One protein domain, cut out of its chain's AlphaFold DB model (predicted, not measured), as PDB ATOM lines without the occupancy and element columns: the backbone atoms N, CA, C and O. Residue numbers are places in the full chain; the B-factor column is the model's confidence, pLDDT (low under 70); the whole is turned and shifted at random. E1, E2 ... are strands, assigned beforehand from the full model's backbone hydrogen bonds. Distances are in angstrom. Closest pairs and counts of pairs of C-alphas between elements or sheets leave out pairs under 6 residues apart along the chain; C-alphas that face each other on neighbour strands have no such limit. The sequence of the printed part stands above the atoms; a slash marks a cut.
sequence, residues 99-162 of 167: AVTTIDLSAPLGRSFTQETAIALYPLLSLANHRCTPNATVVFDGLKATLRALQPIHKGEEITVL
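What this domain is: This is residues 99 to 162 of the 167 residues of the protein "SET domain-containing protein" of Blastocystis hominis (UniProt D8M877). There is little regular structure here: two small hairpins, E3 with E4 and E1 with E2, meet where E1 comes beside E3, with loops extending to both far ends. The printed part has 64 residues and four named strands, E1 to E4 in chain order, each pair antiparallel, and no named helix; it is all strand, though the strands hold only 24 residues. It is loose, radius of gyration of the C-alphas 13.5 A, and spans 42 by 25 by 17 A.

Where its parts are: Find C-alpha 136 at (33.790, 10.799, -50.100); E3, residues 136 to 141, runs 16.6 A from there. E4, 144 to 149, runs 16.7 A. E1, 99 to 103, spans 13.0 A, and E2, 114 to 120, 16.1 A, ending at (22.681, 0.755, -38.571).

How they stand to each other: In hairpin E3 and E4, find N 139 and O 146 at 2.9 A. In hairpin E1 and E2, find N 100 and O 118 at 2.8 A. The closest C-alphas of E1 and E3, Thr 101 and Phe 140, are 6.4 A apart. E2 is apart from E3 and E4.

The domain as a whole: The farthest C-alphas, Pro 108 and Gly 156, are 42.2 A apart. The printed part has no cut; the link E2 to E3 is long. Confidence is low at residues 110 to 112.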
ATOM      1  N   ALA A  99      28.149  -0.903 -41.046       91.25
ATOM      2  CA  ALA A  99      28.902  -1.296 -39.863       91.25
ATOM      3  C   ALA A  99      29.410  -0.021 -39.173       91.25
ATOM      4  O   ALA A  99      30.282   0.676 -39.694       91.25
ATOM      5  N   VAL A 100      28.833   0.316 -38.022       91.19
ATOM      6  CA  VAL A 100      29.203   1.498 -37.239       91.19
ATOM      7  C   VAL A 100      30.475   1.190 -36.464       91.19
ATOM      8  O   VAL A 100      30.496   0.311 -35.597       91.19
ATOM      9  N   THR A 101      31.540   1.931 -36.756       89.56
ATOM     10  CA  THR A 101      32.859   1.705 -36.160       89.56
ATOM     11  C   THR A 101      33.253   2.801 -35.183       89.56
ATOM     12  O   THR A 101      33.071   3.980 -35.476       89.56
ATOM     13  N   THR A 102      33.890   2.417 -34.079       87.44
ATOM     14  CA  THR A 102      34.594   3.340 -33.180       87.44
ATOM     15  C   THR A 102      36.105   3.188 -33.316       87.44
ATOM     16  O   THR A 102      36.586   2.163 -33.806       87.44
ATOM     17  N   ILE A 103      36.850   4.194 -32.860       84.00
ATOM     18  CA  ILE A 103      38.305   4.113 -32.745       84.00
ATOM     19  C   ILE A 103      38.657   3.379 -31.447       84.00
ATOM     20  O   ILE A 103      38.324   3.842 -30.357       84.00
ATOM     21  N   ASP A 104      39.363   2.258 -31.564       81.06
ATOM     22  CA  ASP A 104      39.976   1.555 -30.442       81.06
ATOM     23  C   ASP A 104      41.404   2.069 -30.227       81.06
ATOM     24  O   ASP A 104      42.361   1.643 -30.878       81.06
ATOM     25  N   LEU A 105      41.547   3.002 -29.284       78.06
ATOM     26  CA  LEU A 105      42.842   3.565 -28.893       78.06
ATOM     27  C   LEU A 105      43.717   2.578 -28.100       78.06
ATOM     28  O   LEU A 105      44.886   2.873 -27.860       78.06
ATOM     29  N   SER A 106      43.174   1.428 -27.684       79.50
ATOM     30  CA  SER A 106      43.932   0.368 -27.012       79.50
ATOM     31  C   SER A 106      44.575  -0.623 -27.991       79.50
ATOM     32  O   SER A 106      45.410  -1.436 -27.584       79.50
ATOM     33  N   ALA A 107      44.234  -0.536 -29.283       73.69
ATOM     34  CA  ALA A 107      44.785  -1.397 -30.315       73.69
ATOM     35  C   ALA A 107      46.321  -1.243 -30.404       73.69
ATOM     36  O   ALA A 107      46.831  -0.120 -30.476       73.69
ATOM     37  N   PRO A 108      47.089  -2.352 -30.444       76.25
ATOM     38  CA  PRO A 108      48.534  -2.290 -30.630       76.25
ATOM     39  C   PRO A 108      48.906  -1.554 -31.922       76.25
ATOM     40  O   PRO A 108      48.260  -1.740 -32.958       76.25
ATOM     41  N   LEU A 109      49.995  -0.777 -31.878       70.00
ATOM     42  CA  LEU A 109      50.574  -0.128 -33.058       70.00
ATOM     43  C   LEU A 109      50.728  -1.144 -34.204       70.00
ATOM     44  O   LEU A 109      51.348  -2.193 -34.036       70.00
ATOM     45  N   GLY A 110      50.153  -0.830 -35.369       64.31
ATOM     46  CA  GLY A 110      50.206  -1.678 -36.566       64.31
ATOM     47  C   GLY A 110      48.989  -2.581 -36.803       64.31
ATOM     48  O   GLY A 110      48.993  -3.336 -37.773       64.31
ATOM     49  N   ARG A 111      47.937  -2.510 -35.975       67.25
ATOM     50  CA  ARG A 111      46.630  -3.132 -36.264       67.25
ATOM     51  C   ARG A 111      45.566  -2.093 -36.614       67.25
ATOM     52  O   ARG A 111      45.737  -0.904 -36.362       67.25
ATOM     53  N   SER A 112      44.472  -2.569 -37.214       64.44
ATOM     54  CA  SER A 112      43.276  -1.757 -37.450       64.44
ATOM     55  C   SER A 112      42.793  -1.168 -36.127       64.44
ATOM     56  O   SER A 112      42.444  -1.908 -35.213       64.44
ATOM     57  N   PHE A 113      42.775   0.156 -36.047       76.38
ATOM     58  CA  PHE A 113      42.314   0.938 -34.898       76.38
ATOM     59  C   PHE A 113      40.797   1.160 -34.923       76.38
ATOM     60  O   PHE A 113      40.293   1.981 -34.171       76.38
ATOM     61  N   THR A 114      40.057   0.470 -35.795       78.19
ATOM     62  CA  THR A 114      38.593   0.563 -35.871       78.19
ATOM     63  C   THR A 114      37.936  -0.744 -35.447       78.19
ATOM     64  O   THR A 114      38.248  -1.795 -36.012       78.19
ATOM     65  N   GLN A 115      36.987  -0.664 -34.516       84.31
ATOM     66  CA  GLN A 115      36.163  -1.782 -34.054       84.31
ATOM     67  C   GLN A 115      34.699  -1.552 -34.445       84.31
ATOM     68  O   GLN A 115      34.161  -0.475 -34.188       84.31
ATOM     69  N   GLU A 116      34.044  -2.556 -35.035       87.38
ATOM     70  CA  GLU A 116      32.595  -2.529 -35.264       87.38
ATOM     71  C   GLU A 116      31.849  -2.651 -33.931       87.38
ATOM     72  O   GLU A 116      32.122  -3.535 -33.117       87.38
ATOM     73  N   THR A 117      30.912  -1.736 -33.703       87.88
ATOM     74  CA  THR A 117      30.160  -1.614 -32.445       87.88
ATOM     75  C   THR A 117      28.662  -1.800 -32.633       87.88
ATOM     76  O   THR A 117      27.974  -2.211 -31.700       87.88
ATOM     77  N   ALA A 118      28.147  -1.520 -33.830       88.75
ATOM     78  CA  ALA A 118      26.741  -1.670 -34.157       88.75
ATOM     79  C   ALA A 118      26.540  -1.852 -35.663       88.75
ATOM     80  O   ALA A 118      27.402  -1.523 -36.473       88.75
ATOM     81  N   ILE A 119      25.341  -2.302 -36.015       90.19
ATOM     82  CA  ILE A 119      24.798  -2.199 -37.366       90.19
ATOM     83  C   ILE A 119      23.727  -1.109 -37.369       90.19
ATOM     84  O   ILE A 119      22.978  -0.974 -36.396       90.19
ATOM     85  N   ALA A 120      23.654  -0.326 -38.439       91.38
ATOM     86  CA  ALA A 120      22.681   0.755 -38.571       91.38
ATOM     87  C   ALA A 120      22.236   0.949 -40.024       91.38
ATOM     88  O   ALA A 120      22.935   0.563 -40.961       91.38
ATOM     89  N   LEU A 121      21.072   1.571 -40.199       91.94
ATOM     90  CA  LEU A 121      20.581   2.049 -41.487       91.94
ATOM     91  C   LEU A 121      20.561   3.574 -41.476       91.94
ATOM     92  O   LEU A 121      20.050   4.186 -40.541       91.94
ATOM     93  N   TYR A 122      21.105   4.167 -42.535       92.19
ATOM     94  CA  TYR A 122      21.099   5.606 -42.769       92.19
ATOM     95  C   TYR A 122      20.561   5.844 -44.180       92.19
ATOM     96  O   TYR A 122      21.372   5.961 -45.100       92.19
ATOM     97  N   PRO A 123      19.228   5.897 -44.377       89.81
ATOM     98  CA  PRO A 123      18.635   5.873 -45.714       89.81
ATOM     99  C   PRO A 123      19.246   6.892 -46.683       89.81
ATOM    100  O   PRO A 123      19.620   6.543 -47.798       89.81
ATOM    101  N   LEU A 124      19.478   8.128 -46.224       88.44
ATOM    102  CA  LEU A 124      20.097   9.175 -47.043       88.44
ATOM    103  C   LEU A 124      21.535   8.840 -47.479       88.44
ATOM    104  O   LEU A 124      21.935   9.175 -48.590       88.44
ATOM    105  N   LEU A 125      22.320   8.186 -46.620       92.56
ATOM    106  CA  LEU A 125      23.686   7.777 -46.960       92.56
ATOM    107  C   LEU A 125      23.711   6.563 -47.887       92.56
ATOM    108  O   LEU A 125      24.667   6.415 -48.644       92.56
ATOM    109  N   SER A 126      22.672   5.727 -47.864       92.69
ATOM    110  CA  SER A 126      22.531   4.578 -48.763       92.69
ATOM    111  C   SER A 126      22.348   4.977 -50.233       92.69
ATOM    112  O   SER A 126      22.512   4.136 -51.107       92.69
ATOM    113  N   LEU A 127      22.080   6.258 -50.525       92.06
ATOM    114  CA  LEU A 127      22.096   6.796 -51.891       92.06
ATOM    115  C   LEU A 127      23.510   6.896 -52.489       92.06
ATOM    116  O   LEU A 127      23.652   7.006 -53.705       92.06
ATOM    117  N   ALA A 128      24.557   6.919 -51.656       94.38
ATOM    118  CA  ALA A 128      25.929   7.031 -52.131       94.38
ATOM    119  C   ALA A 128      26.423   5.679 -52.662       94.38
ATOM    120  O   ALA A 128      26.598   4.722 -51.906       94.38
ATOM    121  N   ASN A 129      26.697   5.618 -53.963       95.00
ATOM    122  CA  ASN A 129      27.155   4.395 -54.611       95.00
ATOM    123  C   ASN A 129      28.588   4.014 -54.219       95.00
ATOM    124  O   ASN A 129      29.416   4.846 -53.831       95.00
ATOM    125  N   HIS A 130      28.896   2.728 -54.383       94.06
ATOM    126  CA  HIS A 130      30.238   2.195 -54.193       94.06
ATOM    127  C   HIS A 130      31.204   2.658 -55.297       94.06
ATOM    128  O   HIS A 130      30.903   2.552 -56.487       94.06
ATOM    129  N   ARG A 131      32.428   3.037 -54.914       95.44
ATOM    130  CA  ARG A 131      33.585   3.100 -55.820       95.44
ATOM    131  C   ARG A 131      34.865   2.707 -55.079       95.44
ATOM    132  O   ARG A 131      35.114   3.194 -53.981       95.44
ATOM    133  N   CYS A 132      35.722   1.892 -55.704       93.81
ATOM    134  CA  CYS A 132      37.023   1.501 -55.133       93.81
ATOM    135  C   CYS A 132      37.963   2.696 -54.886       93.81
ATOM    136  O   CYS A 132      38.809   2.652 -53.997       93.81
ATOM    137  N   THR A 133      37.810   3.763 -55.673       94.94
ATOM    138  CA  THR A 133      38.487   5.057 -55.514       94.94
ATOM    139  C   THR A 133      37.432   6.138 -55.252       94.94
ATOM    140  O   THR A 133      37.030   6.837 -56.190       94.94
ATOM    141  N   PRO A 134      36.896   6.218 -54.022       96.81
ATOM    142  CA  PRO A 134      35.775   7.095 -53.703       96.81
ATOM    143  C   PRO A 134      36.208   8.562 -53.610       96.81
ATOM    144  O   PRO A 134      37.364   8.865 -53.309       96.81
ATOM    145  N   ASN A 135      35.259   9.478 -53.805       97.69
ATOM    146  CA  ASN A 135      35.465  10.915 -53.581       97.69
ATOM    147  C   ASN A 135      34.932  11.396 -52.218       97.69
ATOM    148  O   ASN A 135      35.183  12.542 -51.838       97.69
ATOM    149  N   ALA A 136      34.264  10.529 -51.451       97.88
ATOM    150  CA  ALA A 136      33.790  10.799 -50.100       97.88
ATOM    151  C   ALA A 136      33.989   9.600 -49.152       97.88
ATOM    152  O   ALA A 136      34.239   8.469 -49.565       97.88
ATOM    153  N   THR A 137      33.874   9.857 -47.851       95.75
ATOM    154  CA  THR A 137      33.934   8.846 -46.790       95.75
ATOM    155  C   THR A 137      32.867   9.092 -45.730       95.75
ATOM    156  O   THR A 137      32.447  10.232 -45.520       95.75
ATOM    157  N   VAL A 138      32.451   8.032 -45.039       95.06
ATOM    158  CA  VAL A 138      31.543   8.101 -43.888       95.06
ATOM    159  C   VAL A 138      32.357   7.940 -42.609       95.06
ATOM    160  O   VAL A 138      33.145   7.007 -42.477       95.06
ATOM    161  N   VAL A 139      32.162   8.853 -41.660       93.00
ATOM    162  CA  VAL A 139      32.769   8.803 -40.324       93.00
ATOM    163  C   VAL A 139      31.661   8.726 -39.284       93.00
ATOM    164  O   VAL A 139      30.646   9.415 -39.414       93.00
ATOM    165  N   PHE A 140      31.869   7.915 -38.249       93.19
ATOM    166  CA  PHE A 140      30.921   7.733 -37.156       93.19
ATOM    167  C   PHE A 140      31.400   8.423 -35.875       93.19
ATOM    168  O   PHE A 140      32.572   8.343 -35.515       93.19
ATOM    169  N   ASP A 141      30.466   9.079 -35.191       91.00
ATOM    170  CA  ASP A 141      30.585   9.552 -33.810       91.00
ATOM    171  C   ASP A 141      29.404   8.969 -33.025       91.00
ATOM    172  O   ASP A 141      28.260   9.427 -33.135       91.00
ATOM    173  N   GLY A 142      29.648   7.842 -32.351       89.44
ATOM    174  CA  GLY A 142      28.574   6.964 -31.889       89.44
ATOM    175  C   GLY A 142      27.674   6.538 -33.057       89.44
ATOM    176  O   GLY A 142      28.153   6.037 -34.068       89.44
ATOM    177  N   LEU A 143      26.361   6.770 -32.935       89.62
ATOM    178  CA  LEU A 143      25.380   6.486 -33.994       89.62
ATOM    179  C   LEU A 143      25.217   7.630 -35.007       89.62
ATOM    180  O   LEU A 143      24.421   7.505 -35.937       89.62
ATOM    181  N   LYS A 144      25.934   8.747 -34.860       92.38
ATOM    182  CA  LYS A 144      25.882   9.843 -35.830       92.38
ATOM    183  C   LYS A 144      26.843   9.557 -36.978       92.38
ATOM    184  O   LYS A 144      28.056   9.535 -36.783       92.38
ATOM    185  N   ALA A 145      26.305   9.407 -38.183       93.75
ATOM    186  CA  ALA A 145      27.095   9.279 -39.399       93.75
ATOM    187  C   ALA A 145      27.293  10.648 -40.069       93.75
ATOM    188  O   ALA A 145      26.362  11.444 -40.177       93.75
ATOM    189  N   THR A 146      28.516  10.931 -40.518       95.25
ATOM    190  CA  THR A 146      28.865  12.149 -41.261       95.25
ATOM    191  C   THR A 146      29.550  11.774 -42.567       95.25
ATOM    192  O   THR A 146      30.591  11.119 -42.545       95.25
ATOM    193  N   LEU A 147      29.007  12.234 -43.695       95.75
ATOM    194  CA  LEU A 147      29.636  12.110 -45.009       95.75
ATOM    195  C   LEU A 147      30.603  13.281 -45.235       95.75
ATOM    196  O   LEU A 147      30.229  14.441 -45.058       95.75
ATOM    197  N   ARG A 148      31.852  12.992 -45.605       96.94
ATOM    198  CA  ARG A 148      32.900  13.993 -45.844       96.94
ATOM    199  C   ARG A 148      33.547  13.779 -47.200       96.94
ATOM    200  O   ARG A 148      33.944  12.662 -47.517       96.94
ATOM    201  N   ALA A 149      33.701  14.853 -47.964       97.88
ATOM    202  CA  ALA A 149      34.476  14.827 -49.196       97.88
ATOM    203  C   ALA A 149      35.961  14.561 -48.887       97.88
ATOM    204  O   ALA A 149      36.519  15.135 -47.951       97.88
ATOM    205  N   LEU A 150      36.586  13.690 -49.675       97.12
ATOM    206  CA  LEU A 150      38.024  13.396 -49.634       97.12
ATOM    207  C   LEU A 150      38.818  14.283 -50.602       97.12
ATOM    208  O   LEU A 150      40.026  14.440 -50.458       97.12
ATOM    209  N   GLN A 151      38.127  14.865 -51.580       94.81
ATOM    210  CA  GLN A 151      38.658  15.748 -52.614       94.81
ATOM    211  C   GLN A 151      37.563  16.738 -53.050       94.81
ATOM    212  O   GLN A 151      36.398  16.527 -52.703       94.81
ATOM    213  N   PRO A 152      37.884  17.818 -53.785       97.62
ATOM    214  CA  PRO A 152      36.859  18.666 -54.391       97.62
ATOM    215  C   PRO A 152      35.890  17.835 -55.248       97.62
ATOM    216  O   PRO A 152      36.337  17.008 -56.035       97.62
ATOM    217  N   ILE A 153      34.583  18.061 -55.088       97.62
ATOM    218  CA  ILE A 153      33.518  17.409 -55.866       97.62
ATOM    219  C   ILE A 153      32.845  18.489 -56.710       97.62
ATOM    220  O   ILE A 153      32.372  19.498 -56.177       97.62
ATOM    221  N   HIS A 154      32.836  18.317 -58.028       97.00
ATOM    222  CA  HIS A 154      32.280  19.312 -58.941       97.00
ATOM    223  C   HIS A 154      30.749  19.228 -59.018       97.00
ATOM    224  O   HIS A 154      30.136  18.200 -58.736       97.00
ATOM    225  N   LYS A 155      30.093  20.321 -59.430       95.56
ATOM    226  CA  LYS A 155      28.636  20.324 -59.632       95.56
ATOM    227  C   LYS A 155      28.246  19.249 -60.653       95.56
ATOM    228  O   LYS A 155      28.738  19.269 -61.777       95.56
ATOM    229  N   GLY A 156      27.316  18.375 -60.269       95.19
ATOM    230  CA  GLY A 156      26.841  17.266 -61.103       95.19
ATOM    231  C   GLY A 156      27.716  16.010 -61.042       95.19
ATOM    232  O   GLY A 156      27.361  15.011 -61.657       95.19
ATOM    233  N   GLU A 157      28.827  16.037 -60.304       97.00
ATOM    234  CA  GLU A 157      29.617  14.842 -60.024       97.00
ATOM    235  C   GLU A 157      28.910  13.971 -58.976       97.00
ATOM    236  O   GLU A 157      28.398  14.463 -57.969       97.00
ATOM    237  N   GLU A 158      28.880  12.665 -59.222       96.62
ATOM    238  CA  GLU A 158      28.318  11.680 -58.301       96.62
ATOM    239  C   GLU A 158      29.151  11.582 -57.016       96.62
ATOM    240  O   GLU A 158      30.382  11.510 -57.060       96.62
ATOM    241  N   ILE A 159      28.481  11.514 -55.866       97.31
ATOM    242  CA  ILE A 159      29.132  11.251 -54.582       97.31
ATOM    243  C   ILE A 159      29.236   9.738 -54.386       97.31
ATOM    244  O   ILE A 159      28.228   9.035 -54.397       97.31
ATOM    245  N   THR A 160      30.455   9.241 -54.178       97.31
ATOM    246  CA  THR A 160      30.743   7.808 -54.032       97.31
ATOM    247  C   THR A 160      31.526   7.521 -52.759       97.31
ATOM    248  O   THR A 160      32.373   8.313 -52.340       97.31
ATOM    249  N   VAL A 161      31.253   6.367 -52.155       96.62
ATOM    250  CA  VAL A 161      31.894   5.879 -50.925       96.62
ATOM    251  C   VAL A 161      32.521   4.506 -51.151       96.62
ATOM    252  O   VAL A 161      32.199   3.808 -52.112       96.62
ATOM    253  N   LEU A 162      33.424   4.093 -50.263       93.06
ATOM    254  CA  LEU A 162      33.940   2.727 -50.264       93.06
ATOM    255  C   LEU A 162      33.055   1.841 -49.381       93.06
ATOM    256  O   LEU A 162      33.081   1.965 -48.159       93.06
TER     257      LEU A 162